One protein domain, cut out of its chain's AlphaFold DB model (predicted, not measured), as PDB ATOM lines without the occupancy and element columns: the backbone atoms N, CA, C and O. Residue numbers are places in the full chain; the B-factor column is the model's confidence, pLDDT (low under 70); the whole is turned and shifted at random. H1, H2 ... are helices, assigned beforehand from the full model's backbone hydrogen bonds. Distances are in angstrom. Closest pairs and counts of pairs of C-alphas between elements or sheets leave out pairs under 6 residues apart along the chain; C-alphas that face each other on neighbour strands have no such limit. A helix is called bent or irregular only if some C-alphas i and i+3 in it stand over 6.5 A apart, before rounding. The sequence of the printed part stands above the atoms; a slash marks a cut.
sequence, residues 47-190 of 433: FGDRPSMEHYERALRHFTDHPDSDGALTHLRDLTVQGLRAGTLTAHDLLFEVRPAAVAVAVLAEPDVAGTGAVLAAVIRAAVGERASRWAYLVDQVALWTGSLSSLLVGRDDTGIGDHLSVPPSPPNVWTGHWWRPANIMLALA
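AT A GLANCE: This is residues 47 to 190 of the 433 residues of an uncharacterized protein of Catenulispora acidiphila (strain DSM 44928 / JCM 14897 / NBRC 102108 / NRRL B-24433 / ID139908) (UniProt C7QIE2). Short helices crowd round H4 in the middle, with the helical hairpin of H1 and H2 at one end and H6 at the other; the longest helix, H5, crosses H4, and H7 and H8 pack on H4 as well. A long loop, residues 155 to 181, swings round the outside from H7 to H8. The printed part has 144 residues with eight named helices, H1 to H8 in order, and no named strand; its class is all helix, with 84 residues in helices. It is compact, with a radius of gyration of the C-alphas of 14.3 A and spans of 44 by 34 by 31 A.

IN THESE COORDINATES: H5, residues 111 to 128, is 23.7 A long from first to last C-alpha and begins at C-alpha 111 at (80.685, 79.913, 81.245). It is irregular, with C-alphas 112 and 115 8.4 A apart, and has a kink of 40 degrees near residue 118. H4 is residues 101 to 109, 13.9 A long. H1, residues 53 to 65, is 18.0 A long and begins at C-alpha 53 at (91.381, 74.608, 98.970); H2, residues 72 to 85, is 20.3 A long. H3 is residues 91 to 96, H6 residues 132 to 141 and H7 residues 149 to 154. H8, residues 182 to 189, ends at C-alpha 189 at (93.721, 85.941, 75.259).

HOW THE PARTS SIT: H5 touches H4 with residues 113 to 121 alone, at a steep tilt of 56 degrees; their closest C-alphas, of Leu 108 and Gly 117, are 4.2 A apart. H5 touches H3 with residues 116 to 120 alone, closest at Ala 91 and Thr 116, C-alphas 5.8 A apart. H4 touches H2 at a steep tilt of 56 degrees, the closest C-alphas being those of Arg 77 and Val 103, 5.3 A. H4 also touches H7, at Ala 101 and Leu 149, closest C-alphas 4.6 A apart, and H8, at Ala 106 and Pro 182, 5.5 A. The hairpin H1 and H2 touch at a shallow tilt of 1 degree, opposite ways, with C-alphas of Phe 63 and Ala 72 closest at 6.0 A. H6 touches H8 at a shallow tilt of 22 degrees, opposite ways, closest at the C-alphas of Val 139 and Ala 183, 4.8 A. H1 and H6 are apart. Every O i to N i+4 pair is within hydrogen-bond range in H1, H2, H3, H6, H7 and H8; in H4 it is 3 of 5 and in H5 12 of 14.

THE WHOLE: The two C-alphas farthest apart, of Gly 48 and Ser 133, are 45.6 A apart. The printed part has no cut. The link from H7 to H8 is long, with 27 residues. The mean pLDDT of the printed part is 79.7; residues 47 to 49, 68 to 70 and 156 to 179 are under 70.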
ATOM      1  N   PHE A  47      77.105  65.304  98.420       40.28
ATOM      2  CA  PHE A  47      76.025  66.250  98.130       40.28
ATOM      3  C   PHE A  47      75.611  67.056  99.383       40.28
ATOM      4  O   PHE A  47      74.765  66.629 100.167       40.28
ATOM      5  N   GLY A  48      76.233  68.224  99.573       52.66
ATOM      6  CA  GLY A  48      76.095  69.079 100.757       52.66
ATOM      7  C   GLY A  48      77.420  69.718 101.192       52.66
ATOM      8  O   GLY A  48      77.428  70.883 101.594       52.66
ATOM      9  N   ASP A  49      78.534  69.000 101.031       67.12
ATOM     10  CA  ASP A  49      79.883  69.519 101.257       67.12
ATOM     11  C   ASP A  49      80.304  70.437 100.101       67.12
ATOM     12  O   ASP A  49      80.083  70.146  98.924       67.12
ATOM     13  N   ARG A  50      80.924  71.576 100.429       79.38
ATOM     14  CA  ARG A  50      81.382  72.563  99.439       79.38
ATOM     15  C   ARG A  50      82.888  72.403  99.198       79.38
ATOM     16  O   ARG A  50      83.644  72.563 100.158       79.38
ATOM     17  N   PRO A  51      83.352  72.132  97.961       86.06
ATOM     18  CA  PRO A  51      84.778  71.992  97.687       86.06
ATOM     19  C   PRO A  51      85.553  73.269  98.036       86.06
ATOM     20  O   PRO A  51      85.122  74.381  97.737       86.06
ATOM     21  N   SER A  52      86.705  73.097  98.677       90.88
ATOM     22  CA  SER A  52      87.564  74.158  99.218       90.88
ATOM     23  C   SER A  52      89.031  73.896  98.864       90.88
ATOM     24  O   SER A  52      89.351  72.829  98.335       90.88
ATOM     25  N   MET A  53      89.941  74.822  99.195       93.44
ATOM     26  CA  MET A  53      91.381  74.608  98.970       93.44
ATOM     27  C   MET A  53      91.904  73.330  99.643       93.44
ATOM     28  O   MET A  53      92.672  72.607  99.026       93.44
ATOM     29  N   GLU A  54      91.404  72.953 100.824       91.25
ATOM     30  CA  GLU A  54      91.814  71.698 101.476       91.25
ATOM     31  C   GLU A  54      91.439  70.452 100.644       91.25
ATOM     32  O   GLU A  54      92.211  69.497 100.553       91.25
ATOM     33  N   HIS A  55      90.275  70.468  99.980       91.56
ATOM     34  CA  HIS A  55      89.867  69.408  99.050       91.56
ATOM     35  C   HIS A  55      90.760  69.396  97.802       91.56
ATOM     36  O   HIS A  55      91.190  68.329  97.358       91.56
ATOM     37  N   TYR A  56      91.078  70.581  97.274       91.06
ATOM     38  CA  TYR A  56      91.975  70.756  96.135       91.06
ATOM     39  C   TYR A  56      93.387  70.227  96.435       91.06
ATOM     40  O   TYR A  56      93.915  69.411  95.688       91.06
ATOM     41  N   GLU A  57      93.977  70.610  97.568       91.00
ATOM     42  CA  GLU A  57      95.291  70.158  98.042       91.00
ATOM     43  C   GLU A  57      95.338  68.654  98.332       91.00
ATOM     44  O   GLU A  57      96.390  68.023  98.204       91.00
ATOM     45  N   ARG A  58      94.218  68.060  98.761       89.88
ATOM     46  CA  ARG A  58      94.094  66.612  98.979       89.88
ATOM     47  C   ARG A  58      94.126  65.852  97.646       89.88
ATOM     48  O   ARG A  58      94.826  64.848  97.544       89.88
ATOM     49  N   ALA A  59      93.440  66.361  96.620       88.56
ATOM     50  CA  ALA A  59      93.510  65.824  95.261       88.56
ATOM     51  C   ALA A  59      94.878  66.077  94.595       88.56
ATOM     52  O   ALA A  59      95.435  65.172  93.980       88.56
ATOM     53  N   LEU A  60      95.461  67.269  94.766       87.00
ATOM     54  CA  LEU A  60      96.770  67.637  94.211       87.00
ATOM     55  C   LEU A  60      97.899  66.745  94.750       87.00
ATOM     56  O   LEU A  60      98.749  66.300  93.978       87.00
ATOM     57  N   ARG A  61      97.883  66.441  96.056       87.06
ATOM     58  CA  ARG A  61      98.790  65.452  96.658       87.06
ATOM     59  C   ARG A  61      98.574  64.069  96.060       87.06
ATOM     60  O   ARG A  61      99.522  63.517  95.520       87.06
ATOM     61  N   HIS A  62      97.330  63.577  96.009       85.25
ATOM     62  CA  HIS A  62      97.027  62.289  95.377       85.25
ATOM     63  C   HIS A  62      97.593  62.176  93.946       85.25
ATOM     64  O   HIS A  62      98.228  61.172  93.642       85.25
ATOM     65  N   PHE A  63      97.423  63.189  93.089       82.12
ATOM     66  CA  PHE A  63      97.960  63.178  91.717       82.12
ATOM     67  C   PHE A  63      99.475  63.430  91.620       82.12
ATOM     68  O   PHE A  63     100.060  63.204  90.563       82.12
ATOM     69  N   THR A  64     100.120  63.890  92.695       80.88
ATOM     70  CA  THR A  64     101.589  63.923  92.803       80.88
ATOM     71  C   THR A  64     102.121  62.547  93.203       80.88
ATOM     72  O   THR A  64     103.060  62.051  92.588       80.88
ATOM     73  N   ASP A  65     101.490  61.914  94.195       80.94
ATOM     74  CA  ASP A  65     101.831  60.574  94.684       80.94
ATOM     75  C   ASP A  65     101.558  59.488  93.619       80.94
ATOM     76  O   ASP A  65     102.199  58.437  93.611       80.94
ATOM     77  N   HIS A  66     100.619  59.754  92.702       77.06
ATOM     78  CA  HIS A  66     100.184  58.860  91.626       77.06
ATOM     79  C   HIS A  66     100.253  59.580  90.261       77.06
ATOM     80  O   HIS A  66      99.216  59.924  89.687       77.06
ATOM     81  N   PRO A  67     101.462  59.829  89.718       70.12
ATOM     82  CA  PRO A  67     101.650  60.612  88.492       70.12
ATOM     83  C   PRO A  67     101.086  59.934  87.230       70.12
ATOM     84  O   PRO A  67     100.795  60.618  86.250       70.12
ATOM     85  N   ASP A  68     100.892  58.611  87.259       67.75
ATOM     86  CA  ASP A  68     100.291  57.823  86.173       67.75
ATOM     87  C   ASP A  68      98.743  57.864  86.160       67.75
ATOM     88  O   ASP A  68      98.108  57.230  85.312       67.75
ATOM     89  N   SER A  69      98.108  58.601  87.083       67.81
ATOM     90  CA  SER A  69      96.652  58.799  87.113       67.81
ATOM     91  C   SER A  69      96.167  59.678  85.951       67.81
ATOM     92  O   SER A  69      96.225  60.912  86.005       67.81
ATOM     93  N   ASP A  70      95.609  59.045  84.915       69.44
ATOM     94  CA  ASP A  70      94.876  59.733  83.845       69.44
ATOM     95  C   ASP A  70      93.756  60.628  84.424       69.44
ATOM     96  O   ASP A  70      93.003  60.234  85.314       69.44
ATOM     97  N   GLY A  71      93.616  61.849  83.891       72.69
ATOM     98  CA  GLY A  71      92.547  62.783  84.275       72.69
ATOM     99  C   GLY A  71      92.845  63.720  85.458       72.69
ATOM    100  O   GLY A  71      91.942  64.438  85.887       72.69
ATOM    101  N   ALA A  72      94.087  63.796  85.950       78.50
ATOM    102  CA  ALA A  72      94.467  64.701  87.046       78.50
ATOM    103  C   ALA A  72      94.032  66.168  86.825       78.50
ATOM    104  O   ALA A  72      93.348  66.759  87.665       78.50
ATOM    105  N   LEU A  73      94.359  66.746  85.659       79.56
ATOM    106  CA  LEU A  73      93.989  68.127  85.308       79.56
ATOM    107  C   LEU A  73      92.463  68.346  85.301       79.56
ATOM    108  O   LEU A  73      91.985  69.397  85.724       79.56
ATOM    109  N   THR A  74      91.707  67.345  84.843       79.19
ATOM    110  CA  THR A  74      90.239  67.342  84.801       79.19
ATOM    111  C   THR A  74      89.648  67.433  86.199       79.19
ATOM    112  O   THR A  74      88.903  68.366  86.486       79.19
ATOM    113  N   HIS A  75      90.038  66.520  87.088       84.44
ATOM    114  CA  HIS A  75      89.517  66.469  88.449       84.44
ATOM    115  C   HIS A  75      89.834  67.756  89.230       84.44
ATOM    116  O   HIS A  75      88.964  68.310  89.902       84.44
ATOM    117  N   LEU A  76      91.056  68.284  89.088       88.06
ATOM    118  CA  LEU A  76      91.448  69.560  89.689       88.06
ATOM    119  C   LEU A  76      90.637  70.741  89.114       88.06
ATOM    120  O   LEU A  76      90.174  71.588  89.885       88.06
ATOM    121  N   ARG A  77      90.389  70.777  87.791       88.31
ATOM    122  CA  ARG A  77      89.508  71.773  87.148       88.31
ATOM    123  C   ARG A  77      88.097  71.702  87.728       88.31
ATOM    124  O   ARG A  77      87.579  72.734  88.142       88.31
ATOM    125  N   ASP A  78      87.493  70.520  87.810       87.56
ATOM    126  CA  ASP A  78      86.110  70.379  88.276       87.56
ATOM    127  C   ASP A  78      85.941  70.722  89.760       87.56
ATOM    128  O   ASP A  78      85.006  71.450  90.096       87.56
ATOM    129  N   LEU A  79      86.870  70.318  90.638       90.38
ATOM    130  CA  LEU A  79      86.882  70.778  92.036       90.38
ATOM    131  C   LEU A  79      86.963  72.309  92.125       90.38
ATOM    132  O   LEU A  79      86.221  72.927  92.892       90.38
ATOM    133  N   THR A  80      87.826  72.928  91.314       91.62
ATOM    134  CA  THR A  80      87.973  74.390  91.267       91.62
ATOM    135  C   THR A  80      86.682  75.067  90.812       91.62
ATOM    136  O   THR A  80      86.184  75.984  91.464       91.62
ATOM    137  N   VAL A  81      86.090  74.585  89.719       89.94
ATOM    138  CA  VAL A  81      84.839  75.106  89.154       89.94
ATOM    139  C   VAL A  81      83.673  74.955  90.134       89.94
ATOM    140  O   VAL A  81      82.882  75.886  90.285       89.94
ATOM    141  N   GLN A  82      83.571  73.829  90.842       90.44
ATOM    142  CA  GLN A  82      82.548  73.619  91.867       90.44
ATOM    143  C   GLN A  82      82.754  74.543  93.079       90.44
ATOM    144  O   GLN A  82      81.790  75.151  93.543       90.44
ATOM    145  N   GLY A  83      83.991  74.712  93.560       92.12
ATOM    146  CA  GLY A  83      84.299  75.598  94.692       92.12
ATOM    147  C   GLY A  83      84.018  77.074  94.387       92.12
ATOM    148  O   GLY A  83      83.497  77.800  95.233       92.12
ATOM    149  N   LEU A  84      84.258  77.506  93.146       92.38
ATOM    150  CA  LEU A  84      83.893  78.843  92.666       92.38
ATOM    151  C   LEU A  84      82.373  79.056  92.637       92.38
ATOM    152  O   LEU A  84      81.893  80.076  93.126       92.38
ATOM    153  N   ARG A  85      81.599  78.084  92.126       90.25
ATOM    154  CA  ARG A  85      80.119  78.122  92.161       90.25
ATOM    155  C   ARG A  85      79.578  78.144  93.595       90.25
ATOM    156  O   ARG A  85      78.560  78.775  93.859       90.25
ATOM    157  N   ALA A  86      80.255  77.460  94.519       89.56
ATOM    158  CA  ALA A  86      79.880  77.369  95.929       89.56
ATOM    159  C   ALA A  86      80.308  78.586  96.781       89.56
ATOM    160  O   ALA A  86      79.907  78.678  97.950       89.56
ATOM    161  N   GLY A  87      81.100  79.506  96.211       90.56
ATOM    162  CA  GLY A  87      81.664  80.679  96.891       90.56
ATOM    163  C   GLY A  87      82.784  80.358  97.888       90.56
ATOM    164  O   GLY A  87      83.123  81.204  98.711       90.56
ATOM    165  N   THR A  88      83.328  79.141  97.846       93.69
ATOM    166  CA  THR A  88      84.383  78.625  98.739       93.69
ATOM    167  C   THR A  88      85.784  78.682  98.127       93.69
ATOM    168  O   THR A  88      86.757  78.394  98.820       93.69
ATOM    169  N   LEU A  89      85.884  79.080  96.857       94.19
ATOM    170  CA  LEU A  89      87.107  79.505  96.176       94.19
ATOM    171  C   LEU A  89      86.872  80.869  95.515       94.19
ATOM    172  O   LEU A  89      85.737  81.232  95.196       94.19
ATOM    173  N   THR A  90      87.946  81.616  95.282       94.06
ATOM    174  CA  THR A  90      87.920  82.995  94.783       94.06
ATOM    175  C   THR A  90      88.894  83.215  93.620       94.06
ATOM    176  O   THR A  90      89.750  82.384  93.310       94.06
ATOM    177  N   ALA A  91      88.811  84.394  92.993       92.94
ATOM    178  CA  ALA A  91      89.796  84.851  92.011       92.94
ATOM    179  C   ALA A  91      91.221  84.997  92.590       92.94
ATOM    180  O   ALA A  91      92.178  85.004  91.822       92.94
ATOM    181  N   HIS A  92      91.372  85.129  93.915       94.50
ATOM    182  CA  HIS A  92      92.677  85.211  94.570       94.50
ATOM    183  C   HIS A  92      93.335  83.828  94.645       94.50
ATOM    184  O   HIS A  92      94.466  83.666  94.192       94.50
ATOM    185  N   ASP A  93      92.598  82.816  95.106       95.69
ATOM    186  CA  ASP A  93      93.096  81.437  95.221       95.69
ATOM    187  C   ASP A  93      93.526  80.896  93.848       95.69
ATOM    188  O   ASP A  93      94.594  80.308  93.705       95.69
ATOM    189  N   LEU A  94      92.748  81.202  92.805       93.94
ATOM    190  CA  LEU A  94      93.081  80.922  91.402       93.94
ATOM    191  C   LEU A  94      94.389  81.563  90.910       93.94
ATOM    192  O   LEU A  94      95.044  81.012  90.026       93.94
ATOM    193  N   LEU A  95      94.744  82.746  91.415       93.69
ATOM    194  CA  LEU A  95      95.971  83.434  91.022       93.69
ATOM    195  C   LEU A  95      97.184  82.862  91.753       93.69
ATOM    196  O   LEU A  95      98.197  82.605  91.106       93.69
ATOM    197  N   PHE A  96      97.083  82.673  93.068       93.31
ATOM    198  CA  PHE A  96      98.245  82.438  93.929       93.31
ATOM    199  C   PHE A  96      98.406  80.981  94.385       93.31
ATOM    200  O   PHE A  96      99.538  80.506  94.451       93.31
ATOM    201  N   GLU A  97      97.315  80.239  94.608       92.06
ATOM    202  CA  GLU A  97      97.366  78.917  95.255       92.06
ATOM    203  C   GLU A  97      97.009  77.729  94.357       92.06
ATOM    204  O   GLU A  97      97.590  76.654  94.516       92.06
ATOM    205  N   VAL A  98      96.116  77.903  93.377       91.38
ATOM    206  CA  VAL A  98      95.734  76.844  92.428       91.38
ATOM    207  C   VAL A  98      96.917  76.478  91.521       91.38
ATOM    208  O   VAL A  98      97.442  77.305  90.771       91.38
ATOM    209  N   ARG A  99      97.325  75.206  91.593       88.50
ATOM    210  CA  ARG A  99      98.508  74.611  90.943       88.50
ATOM    211  C   ARG A  99      98.134  73.258  90.318       88.50
ATOM    212  O   ARG A  99      97.421  72.508  90.987       88.50
ATOM    213  N   PRO A 100      98.584  72.902  89.102       87.12
ATOM    214  CA  PRO A 100      99.374  73.714  88.171       87.12
ATOM    215  C   PRO A 100      98.572  74.882  87.576       87.12
ATOM    216  O   PRO A 100      97.344  74.824  87.487       87.12
ATOM    217  N   ALA A 101      99.263  75.916  87.085       89.44
ATOM    218  CA  ALA A 101      98.656  77.099  86.459       89.44
ATOM    219  C   ALA A 101      97.687  76.755  85.308       89.44
ATOM    220  O   ALA A 101      96.724  77.479  85.058       89.44
ATOM    221  N   ALA A 102      97.906  75.615  84.644       88.38
ATOM    222  CA  ALA A 102      97.000  75.021  83.667       88.38
ATOM    223  C   ALA A 102      95.542  74.899  84.161       88.38
ATOM    224  O   ALA A 102      94.627  75.114  83.368       88.38
ATOM    225  N   VAL A 103      95.315  74.606  85.450       89.81
ATOM    226  CA  VAL A 103      93.974  74.485  86.053       89.81
ATOM    227  C   VAL A 103      93.294  75.849  86.138       89.81
ATOM    228  O   VAL A 103      92.197  76.025  85.608       89.81
ATOM    229  N   ALA A 104      93.972  76.840  86.724       92.62
ATOM    230  CA  ALA A 104      93.463  78.208  86.820       92.62
ATOM    231  C   ALA A 104      93.192  78.831  85.440       92.62
ATOM    232  O   ALA A 104      92.262  79.617  85.284       92.62
ATOM    233  N   VAL A 105      93.970  78.447  84.422       91.62
ATOM    234  CA  VAL A 105      93.774  78.888  83.034       91.62
ATOM    235  C   VAL A 105      92.600  78.169  82.367       91.62
ATOM    236  O   VAL A 105      91.833  78.816  81.658       91.62
ATOM    237  N   ALA A 106      92.404  76.870  82.613       89.06
ATOM    238  CA  ALA A 106      91.257  76.122  82.091       89.06
ATOM    239  C   ALA A 106      89.912  76.713  82.558       89.06
ATOM    240  O   ALA A 106      88.971  76.788  81.775       89.06
ATOM    241  N   VAL A 107      89.854  77.233  83.790       88.00
ATOM    242  CA  VAL A 107      88.671  77.893  84.376       88.00
ATOM    243  C   VAL A 107      88.173  79.111  83.571       88.00
ATOM    244  O   VAL A 107      86.991  79.439  83.638       88.00
ATOM    245  N   LEU A 108      89.009  79.769  82.754       89.75
ATOM    246  CA  LEU A 108      88.555  80.885  81.902       89.75
ATOM    247  C   LEU A 108      87.629  80.423  80.762       89.75
ATOM    248  O   LEU A 108      86.894  81.241  80.200       89.75
ATOM    249  N   ALA A 109      87.641  79.131  80.429       84.62
ATOM    250  CA  ALA A 109      86.751  78.541  79.436       84.62
ATOM    251  C   ALA A 109      85.389  78.091  79.994       84.62
ATOM    252  O   ALA A 109      84.578  77.534  79.260       84.62
ATOM    253  N   GLU A 110      85.105  78.357  81.270       86.12
ATOM    254  CA  GLU A 110      83.906  77.859  81.941       86.12
ATOM    255  C   GLU A 110      82.832  78.967  82.024       86.12
ATOM    256  O   GLU A 110      83.012  79.943  82.764       86.12
ATOM    257  N   PRO A 111      81.696  78.852  81.304       81.69
ATOM    258  CA  PRO A 111      80.685  79.913  81.245       81.69
ATOM    259  C   PRO A 111      80.021  80.174  82.604       81.69
ATOM    260  O   PRO A 111      79.742  81.322  82.951       81.69
ATOM    261  N   ASP A 112      79.842  79.129  83.414       79.94
ATOM    262  CA  ASP A 112      79.183  79.198  84.726       79.94
ATOM    263  C   ASP A 112      79.976  79.995  85.781       79.94
ATOM    264  O   ASP A 112      79.437  80.348  86.828       79.94
ATOM    265  N   VAL A 113      81.253  80.298  85.516       85.06
ATOM    266  CA  VAL A 113      82.122  81.129  86.373       85.06
ATOM    267  C   VAL A 113      82.773  82.278  85.589       85.06
ATOM    268  O   VAL A 113      83.800  82.831  85.996       85.06
ATOM    269  N   ALA A 114      82.146  82.696  84.483       81.50
ATOM    270  CA  ALA A 114      82.662  83.701  83.550       81.50
ATOM    271  C   ALA A 114      83.065  85.040  84.195       81.50
ATOM    272  O   ALA A 114      84.007  85.675  83.728       81.50
ATOM    273  N   GLY A 115      82.409  85.461  85.283       86.25
ATOM    274  CA  GLY A 115      82.797  86.666  86.030       86.25
ATOM    275  C   GLY A 115      84.204  86.563  86.631       86.25
ATOM    276  O   GLY A 115      85.002  87.490  86.509       86.25
ATOM    277  N   THR A 116      84.547  85.407  87.203       88.62
ATOM    278  CA  THR A 116      85.900  85.112  87.695       88.62
ATOM    279  C   THR A 116      86.881  84.955  86.535       88.62
ATOM    280  O   THR A 116      87.978  85.512  86.575       88.62
ATOM    281  N   GLY A 117      86.469  84.270  85.461       89.06
ATOM    282  CA  GLY A 117      87.267  84.157  84.240       89.06
ATOM    283  C   GLY A 117      87.633  85.520  83.640       89.06
ATOM    284  O   GLY A 117      88.764  85.715  83.202       89.06
ATOM    285  N   ALA A 118      86.715  86.491  83.671       89.44
ATOM    286  CA  ALA A 118      86.944  87.840  83.157       89.44
ATOM    287  C   ALA A 118      87.962  88.619  84.010       89.44
ATOM    288  O   ALA A 118      88.828  89.300  83.458       89.44
ATOM    289  N   VAL A 119      87.923  88.462  85.340       91.06
ATOM    290  CA  VAL A 119      88.941  89.017  86.252       91.06
ATOM    291  C   VAL A 119      90.321  88.427  85.949       91.06
ATOM    292  O   VAL A 119      91.277  89.181  85.773       91.06
ATOM    293  N   LEU A 120      90.435  87.101  85.815       93.19
ATOM    294  CA  LEU A 120      91.709  86.459  85.469       93.19
ATOM    295  C   LEU A 120      92.217  86.884  84.085       93.19
ATOM    296  O   LEU A 120      93.393  87.207  83.934       93.19
ATOM    297  N   ALA A 121      91.339  86.947  83.081       93.38
ATOM    298  CA  ALA A 121      91.680  87.402  81.735       93.38
ATOM    299  C   ALA A 121      92.213  88.845  81.728       93.38
ATOM    300  O   ALA A 121      93.178  89.140  81.018       93.38
ATOM    301  N   ALA A 122      91.628  89.733  82.539       92.44
ATOM    302  CA  ALA A 122      92.107  91.101  82.714       92.44
ATOM    303  C   ALA A 122      93.484  91.148  83.400       92.44
ATOM    304  O   ALA A 122      94.372  91.851  82.918       92.44
ATOM    305  N   VAL A 123      93.702  90.360  84.464       93.81
ATOM    306  CA  VAL A 123      95.001  90.276  85.162       93.81
ATOM    307  C   VAL A 123      96.100  89.728  84.244       93.81
ATOM    308  O   VAL A 123      97.175  90.322  84.177       93.81
ATOM    309  N   ILE A 124      95.833  88.661  83.480       94.94
ATOM    310  CA  ILE A 124      96.778  88.108  82.493       94.94
ATOM    311  C   ILE A 124      97.146  89.182  81.459       94.94
ATOM    312  O   ILE A 124      98.328  89.458  81.249       94.94
ATOM    313  N   ARG A 125      96.152  89.839  80.841       93.69
ATOM    314  CA  ARG A 125      96.391  90.883  79.827       93.69
ATOM    315  C   ARG A 125      97.187  92.066  80.392       93.69
ATOM    316  O   ARG A 125      98.116  92.525  79.730       93.69
ATOM    317  N   ALA A 126      96.882  92.515  81.610       92.38
ATOM    318  CA  ALA A 126      97.589  93.609  82.276       92.38
ATOM    319  C   ALA A 126      99.040  93.252  82.654       92.38
ATOM    320  O   ALA A 126      99.940  94.070  82.469       92.38
ATOM    321  N   ALA A 127      99.290  92.032  83.140       90.75
ATOM    322  CA  ALA A 127     100.631  91.572  83.506       90.75
ATOM    323  C   ALA A 127     101.550  91.395  82.281       90.75
ATOM    324  O   ALA A 127     102.742  91.706  82.336       90.75
ATOM    325  N   VAL A 128     101.004  90.913  81.159       90.88
ATOM    326  CA  VAL A 128     101.774  90.668  79.930       90.88
ATOM    327  C   VAL A 128     101.988  91.952  79.123       90.88
ATOM    328  O   VAL A 128     103.125  92.253  78.738       90.88
ATOM    329  N   GLY A 129     100.918  92.718  78.893       86.75
ATOM    330  CA  GLY A 129     100.894  93.849  77.967       86.75
ATOM    331  C   GLY A 129     101.085  93.437  76.500       86.75
ATOM    332  O   GLY A 129     100.870  92.288  76.115       86.75
ATOM    333  N   GLU A 130     101.540  94.381  75.678       82.38
ATOM    334  CA  GLU A 130     101.781  94.226  74.229       82.38
ATOM    335  C   GLU A 130     103.137  93.551  73.927       82.38
ATOM    336  O   GLU A 130     103.930  94.001  73.099       82.38
ATOM    337  N   ARG A 131     103.472  92.499  74.683       86.38
ATOM    338  CA  ARG A 131     104.772  91.820  74.616       86.38
ATOM    339  C   ARG A 131     104.640  90.456  73.945       86.38
ATOM    340  O   ARG A 131     104.549  89.439  74.633       86.38
ATOM    341  N   ALA A 132     104.730  90.426  72.615       86.88
ATOM    342  CA  ALA A 132     104.702  89.212  71.787       86.88
ATOM    343  C   ALA A 132     105.543  88.046  72.346       86.88
ATOM    344  O   ALA A 132     105.075  86.913  72.448       86.88
ATOM    345  N   SER A 133     106.779  88.321  72.776       89.00
ATOM    346  CA  SER A 133     107.691  87.320  73.351       89.00
ATOM    347  C   SER A 133     107.208  86.746  74.690       89.00
ATOM    348  O   SER A 133     107.483  85.584  74.996       89.00
ATOM    349  N   ARG A 134     106.454  87.524  75.476       91.19
ATOM    350  CA  ARG A 134     105.877  87.101  76.757       91.19
ATOM    351  C   ARG A 134     104.580  86.315  76.555       91.19
ATOM    352  O   ARG A 134     104.424  85.283  77.200       91.19
ATOM    353  N   TRP A 135     103.728  86.710  75.603       93.25
ATOM    354  CA  TRP A 135     102.607  85.873  75.142       93.25
ATOM    355  C   TRP A 135     103.096  84.521  74.619       93.25
ATOM    356  O   TRP A 135     102.595  83.478  75.034       93.25
ATOM    357  N   ALA A 136     104.140  84.523  73.786       91.00
ATOM    358  CA  ALA A 136     104.743  83.303  73.265       91.00
ATOM    359  C   ALA A 136     105.285  82.382  74.371       91.00
ATOM    360  O   ALA A 136     105.073  81.174  74.307       91.00
ATOM    361  N   TYR A 137     105.934  82.946  75.397       90.69
ATOM    362  CA  TYR A 137     106.356  82.198  76.586       90.69
ATOM    363  C   TYR A 137     105.161  81.568  77.316       90.69
ATOM    364  O   TYR A 137     105.210  80.381  77.617       90.69
ATOM    365  N   LEU A 138     104.073  82.311  77.557       92.50
ATOM    366  CA  LEU A 138     102.896  81.760  78.240       92.50
ATOM    367  C   LEU A 138     102.263  80.605  77.455       92.50
ATOM    368  O   LEU A 138     101.963  79.571  78.046       92.50
ATOM    369  N   VAL A 139     102.117  80.730  76.132       91.06
ATOM    370  CA  VAL A 139     101.588  79.652  75.274       91.06
ATOM    371  C   VAL A 139     102.519  78.427  75.262       91.06
ATOM    372  O   VAL A 139     102.035  77.300  75.342       91.06
ATOM    373  N   ASP A 140     103.843  78.627  75.212       87.06
ATOM    374  CA  ASP A 140     104.844  77.548  75.261       87.06
ATOM    375  C   ASP A 140     104.984  76.895  76.664       87.06
ATOM    376  O   ASP A 140     105.550  75.805  76.752       87.06
ATOM    377  N   GLN A 141     104.536  77.526  77.762       87.88
ATOM    378  CA  GLN A 141     104.810  77.066  79.143       87.88
ATOM    379  C   GLN A 141     103.583  76.727  79.999       87.88
ATOM    380  O   GLN A 141     103.711  75.898  80.894       87.88
ATOM    381  N   VAL A 142     102.397  77.287  79.738       89.44
ATOM    382  CA  VAL A 142     101.216  77.144  80.621       89.44
ATOM    383  C   VAL A 142     100.826  75.695  80.939       89.44
ATOM    384  O   VAL A 142     100.380  75.409  82.044       89.44
ATOM    385  N   ALA A 143     101.019  74.771  79.994       83.00
ATOM    386  CA  ALA A 143     100.709  73.351  80.177       83.00
ATOM    387  C   ALA A 143     101.794  72.567  80.942       83.00
ATOM    388  O   ALA A 143     101.543  71.434  81.328       83.00
ATOM    389  N   LEU A 144     102.988  73.140  81.128       81.00
ATOM    390  CA  LEU A 144     104.146  72.519  81.786       81.00
ATOM    391  C   LEU A 144     104.446  73.137  83.163       81.00
ATOM    392  O   LEU A 144     105.334  72.666  83.867       81.00
ATOM    393  N   TRP A 145     103.752  74.219  83.521       83.69
ATOM    394  CA  TRP A 145     104.059  75.031  84.691       83.69
ATOM    395  C   TRP A 145     103.363  74.496  85.947       83.69
ATOM    396  O   TRP A 145     102.147  74.631  86.099       83.69
ATOM    397  N   THR A 146     104.142  73.898  86.849       83.81
ATOM    398  CA  THR A 146     103.658  73.280  88.096       83.81
ATOM    399  C   THR A 146     103.293  74.302  89.174       83.81
ATOM    400  O   THR A 146     102.459  74.014  90.030       83.81
ATOM    401  N   GLY A 147     103.860  75.511  89.116       84.69
ATOM    402  CA  GLY A 147     103.492  76.633  89.979       84.69
ATOM    403  C   GLY A 147     102.104  77.222  89.688       84.69
ATOM    404  O   GLY A 147     101.362  76.758  88.821       84.69
ATOM    405  N   SER A 148     101.751  78.273  90.425       91.44
ATOM    406  CA  SER A 148     100.491  79.017  90.294       91.44
ATOM    407  C   SER A 148     100.459  79.943  89.072       91.44
ATOM    408  O   SER A 148     101.487  80.208  88.438       91.44
ATOM    409  N   LEU A 149      99.291  80.507  88.750       93.38
ATOM    410  CA  LEU A 149      99.165  81.479  87.661       93.38
ATOM    411  C   LEU A 149      99.978  82.767  87.923       93.38
ATOM    412  O   LEU A 149     100.546  83.317  86.979       93.38
ATOM    413  N   SER A 150     100.113  83.222  89.174       93.94
ATOM    414  CA  SER A 150     100.963  84.365  89.540       93.94
ATOM    415  C   SER A 150     102.435  84.098  89.233       93.94
ATOM    416  O   SER A 150     103.070  84.909  88.556       93.94
ATOM    417  N   SER A 151     102.953  82.939  89.652       90.19
ATOM    418  CA  SER A 151     104.348  82.537  89.428       90.19
ATOM    419  C   SER A 151     104.675  82.475  87.926       90.19
ATOM    420  O   SER A 151     105.648  83.075  87.458       90.19
ATOM    421  N   LEU A 152     103.766  81.900  87.123       91.62
ATOM    422  CA  LEU A 152     103.851  81.871  85.660       91.62
ATOM    423  C   LEU A 152     103.862  83.286  85.052       91.62
ATOM    424  O   LEU A 152     104.683  83.577  84.175       91.62
ATOM    425  N   LEU A 153     102.981  84.180  85.521       92.25
ATOM    426  CA  LEU A 153     102.877  85.569  85.053       92.25
ATOM    427  C   LEU A 153     104.084  86.435  85.443       92.25
ATOM    428  O   LEU A 153     104.457  87.315  84.661       92.25
ATOM    429  N   VAL A 154     104.757  86.144  86.558       88.38
ATOM    430  CA  VAL A 154     106.044  86.757  86.942       88.38
ATOM    431  C   VAL A 154     107.226  86.111  86.205       88.38
ATOM    432  O   VAL A 154     108.210  86.789  85.909       88.38
ATOM    433  N   GLY A 155     107.124  84.832  85.831       76.56
ATOM    434  CA  GLY A 155     108.208  84.080  85.187       76.56
ATOM    435  C   GLY A 155     109.292  83.655  86.176       76.56
ATOM    436  O   GLY A 155     110.466  83.581  85.815       76.56
ATOM    437  N   ARG A 156     108.892  83.425  87.427       68.38
ATOM    438  CA  ARG A 156     109.694  82.842  88.501       68.38
ATOM    439  C   ARG A 156     108.863  81.726  89.102       68.38
ATOM    440  O   ARG A 156     107.698  81.962  89.395       68.38
ATOM    441  N   ASP A 157     109.450  80.560  89.314       56.78
ATOM    442  CA  ASP A 157     108.849  79.589  90.217       56.78
ATOM    443  C   ASP A 157     108.835  80.196  91.626       56.78
ATOM    444  O   ASP A 157     109.882  80.579  92.152       56.78
ATOM    445  N   ASP A 158     107.656  80.286  92.249       48.03
ATOM    446  CA  ASP A 158     107.491  80.790  93.624       48.03
ATOM    447  C   ASP A 158     107.936  79.729  94.667       48.03
ATOM    448  O   ASP A 158     107.396  79.631  95.766       48.03
ATOM    449  N   THR A 159     108.941  78.908  94.330       44.66
ATOM    450  CA  THR A 159     109.498  77.813  95.144       44.66
ATOM    451  C   THR A 159     110.438  78.329  96.236       44.66
ATOM    452  O   THR A 159     111.603  77.935  96.337       44.66
ATOM    453  N   GLY A 160     109.928  79.238  97.064       39.91
ATOM    454  CA  GLY A 160     110.465  79.475  98.395       39.91
ATOM    455  C   GLY A 160     109.945  78.396  99.342       39.91
ATOM    456  O   GLY A 160     108.755  78.380  99.632       39.91
ATOM    457  N   ILE A 161     110.852  77.557  99.859       36.75
ATOM    458  CA  ILE A 161     110.561  76.360 100.678       36.75
ATOM    459  C   ILE A 161     109.980  75.215  99.821       36.75
ATOM    460  O   ILE A 161     109.203  75.430  98.894       36.75
ATOM    461  N   GLY A 162     110.458  73.992 100.062       35.69
ATOM    462  CA  GLY A 162     110.244  72.861  99.163       35.69
ATOM    463  C   GLY A 162     109.161  71.894  99.625       35.69
ATOM    464  O   GLY A 162     109.242  71.379 100.733       35.69
ATOM    465  N   ASP A 163     108.242  71.581  98.715       37.72
ATOM    466  CA  ASP A 163     107.923  70.194  98.367       37.72
ATOM    467  C   ASP A 163     107.492  70.138  96.891       37.72
ATOM    468  O   ASP A 163     106.788  71.024  96.397       37.72
ATOM    469  N   HIS A 164     107.967  69.142  96.141       42.41
ATOM    470  CA  HIS A 164     107.826  69.110  94.680       42.41
ATOM    471  C   HIS A 164     106.503  68.466  94.234       42.41
ATOM    472  O   HIS A 164     106.501  67.386  93.643       42.41
ATOM    473  N   LEU A 165     105.381  69.159  94.473       45.31
ATOM    474  CA  LEU A 165     104.043  68.780  93.981       45.31
ATOM    475  C   LEU A 165     103.896  68.990  92.459       45.31
ATOM    476  O   LEU A 165     103.148  69.842  91.977       45.31
ATOM    477  N   SER A 166     104.662  68.213  91.698       43.47
ATOM    478  CA  SER A 166     104.732  68.244  90.240       43.47
ATOM    479  C   SER A 166     103.813  67.189  89.626       43.47
ATOM    480  O   SER A 166     104.280  66.139  89.187       43.47
ATOM    481  N   VAL A 167     102.512  67.481  89.542       45.78
ATOM    482  CA  VAL A 167     101.604  66.699  88.683       45.78
ATOM    483  C   VAL A 167     102.117  66.794  87.238       45.78
ATOM    484  O   VAL A 167     102.268  67.914  86.733       45.78
ATOM    485  N   PRO A 168     102.419  65.671  86.560       40.09
ATOM    486  CA  PRO A 168     102.908  65.709  85.189       40.09
ATOM    487  C   PRO A 168     101.833  66.264  84.243       40.09
ATOM    488  O   PRO A 168     100.637  66.163  84.527       40.09
ATOM    489  N   PRO A 169     102.224  66.833  83.089       44.66
ATOM    490  CA  PRO A 169     101.276  67.343  82.107       44.66
ATOM    491  C   PRO A 169     100.485  66.188  81.478       44.66
ATOM    492  O   PRO A 169     100.903  65.625  80.463       44.66
ATOM    493  N   SER A 170      99.337  65.841  82.069       40.06
ATOM    494  CA  SER A 170      98.413  64.857  81.502       40.06
ATOM    495  C   SER A 170      98.099  65.248  80.051       40.06
ATOM    496  O   SER A 170      97.719  66.403  79.809       40.06
ATOM    497  N   PRO A 171      98.234  64.340  79.066       39.06
ATOM    498  CA  PRO A 171      97.745  64.626  77.724       39.06
ATOM    499  C   PRO A 171      96.234  64.912  77.802       39.06
ATOM    500  O   PRO A 171      95.544  64.268  78.596       39.06
ATOM    501  N   PRO A 172      95.697  65.869  77.019       40.94
ATOM    502  CA  PRO A 172      94.260  66.132  77.003       40.94
ATOM    503  C   PRO A 172      93.541  64.859  76.548       40.94
ATOM    504  O   PRO A 172      93.662  64.447  75.394       40.94
ATOM    505  N   ASN A 173      92.866  64.194  77.486       33.25
ATOM    506  CA  ASN A 173      92.284  62.888  77.237       33.25
ATOM    507  C   ASN A 173      90.960  63.061  76.488       33.25
ATOM    508  O   ASN A 173      89.994  63.592  77.031       33.25
ATOM    509  N   VAL A 174      90.924  62.597  75.238       35.97
ATOM    510  CA  VAL A 174      89.756  62.698  74.343       35.97
ATOM    511  C   VAL A 174      88.495  62.118  75.004       35.97
ATOM    512  O   VAL A 174      87.399  62.638  74.826       35.97
ATOM    513  N   TRP A 175      88.669  61.099  75.852       29.44
ATOM    514  CA  TRP A 175      87.600  60.369  76.535       29.44
ATOM    515  C   TRP A 175      86.951  61.109  77.714       29.44
ATOM    516  O   TRP A 175      85.921  60.655  78.203       29.44
ATOM    517  N   THR A 176      87.509  62.230  78.191       34.16
ATOM    518  CA  THR A 176      86.915  63.011  79.299       34.16
ATOM    519  C   THR A 176      86.146  64.252  78.837       34.16
ATOM    520  O   THR A 176      85.696  65.037  79.664       34.16
ATOM    521  N   GLY A 177      85.967  64.455  77.524       40.00
ATOM    522  CA  GLY A 177      85.146  65.546  76.975       40.00
ATOM    523  C   GLY A 177      85.744  66.955  77.114       40.00
ATOM    524  O   GLY A 177      85.096  67.940  76.760       40.00
ATOM    525  N   HIS A 178      86.983  67.090  77.597       54.34
ATOM    526  CA  HIS A 178      87.642  68.389  77.746       54.34
ATOM    527  C   HIS A 178      88.403  68.796  76.489       54.34
ATOM    528  O   HIS A 178      89.624  68.679  76.394       54.34
ATOM    529  N   TRP A 179      87.665  69.385  75.552       57.56
ATOM    530  CA  TRP A 179      88.229  70.073  74.392       57.56
ATOM    531  C   TRP A 179      89.122  71.268  74.793       57.56
ATOM    532  O   TRP A 179      89.968  71.690  74.006       57.56
ATOM    533  N   TRP A 180      88.959  71.821  76.003       72.75
ATOM    534  CA  TRP A 180      89.649  73.024  76.486       72.75
ATOM    535  C   TRP A 180      91.145  72.814  76.777       72.75
ATOM    536  O   TRP A 180      91.531  72.221  77.783       72.75
ATOM    537  N   ARG A 181      92.012  73.389  75.936       82.75
ATOM    538  CA  ARG A 181      93.474  73.344  76.084       82.75
ATOM    539  C   ARG A 181      94.015  74.667  76.660       82.75
ATOM    540  O   ARG A 181      93.855  75.704  76.016       82.75
ATOM    541  N   PRO A 182      94.756  74.679  77.788       88.44
ATOM    542  CA  PRO A 182      95.281  75.919  78.385       88.44
ATOM    543  C   PRO A 182      96.149  76.776  77.446       88.44
ATOM    544  O   PRO A 182      96.089  78.003  77.487       88.44
ATOM    545  N   ALA A 183      96.909  76.148  76.539       89.69
ATOM    546  CA  ALA A 183      97.671  76.859  75.507       89.69
ATOM    547  C   ALA A 183      96.770  77.564  74.472       89.69
ATOM    548  O   ALA A 183      97.100  78.660  74.018       89.69
ATOM    549  N   ASN A 184      95.619  76.973  74.123       91.12
ATOM    550  CA  ASN A 184      94.620  77.607  73.259       91.12
ATOM    551  C   ASN A 184      93.977  78.802  73.967       91.12
ATOM    552  O   ASN A 184      93.827  79.851  73.353       91.12
ATOM    553  N   ILE A 185      93.667  78.673  75.262       91.81
ATOM    554  CA  ILE A 185      93.131  79.767  76.085       91.81
ATOM    555  C   ILE A 185      94.128  80.935  76.143       91.81
ATOM    556  O   ILE A 185      93.746  82.070  75.873       91.81
ATOM    557  N   MET A 186      95.417  80.679  76.391       93.81
ATOM    558  CA  MET A 186      96.448  81.730  76.351       93.81
ATOM    559  C   MET A 186      96.551  82.408  74.976       93.81
ATOM    560  O   MET A 186      96.618  83.633  74.902       93.81
ATOM    561  N   LEU A 187      96.507  81.640  73.883       93.31
ATOM    562  CA  LEU A 187      96.536  82.186  72.520       93.31
ATOM    563  C   LEU A 187      95.253  82.966  72.163       93.31
ATOM    564  O   LEU A 187      95.314  83.922  71.398       93.31
ATOM    565  N   ALA A 188      94.107  82.582  72.726       92.00
ATOM    566  CA  ALA A 188      92.821  83.271  72.611       92.00
ATOM    567  C   ALA A 188      92.736  84.564  73.451       92.00
ATOM    568  O   ALA A 188      91.897  85.427  73.184       92.00
ATOM    569  N   LEU A 189      93.593  84.715  74.466       92.56
ATOM    570  CA  LEU A 189      93.721  85.941  75.259       92.56
ATOM    571  C   LEU A 189      94.726  86.943  74.676       92.56
ATOM    572  O   LEU A 189      94.615  88.136  74.968       92.56
ATOM    573  N   ALA A 190      95.679  86.477  73.868       92.38
ATOM    574  CA  ALA A 190      96.671  87.322  73.220       92.38
ATOM    575  C   ALA A 190      96.028  88.304  72.213       92.38
ATOM    576  O   ALA A 190      95.023  87.972  71.575       92.38
TER     577      ALA A 190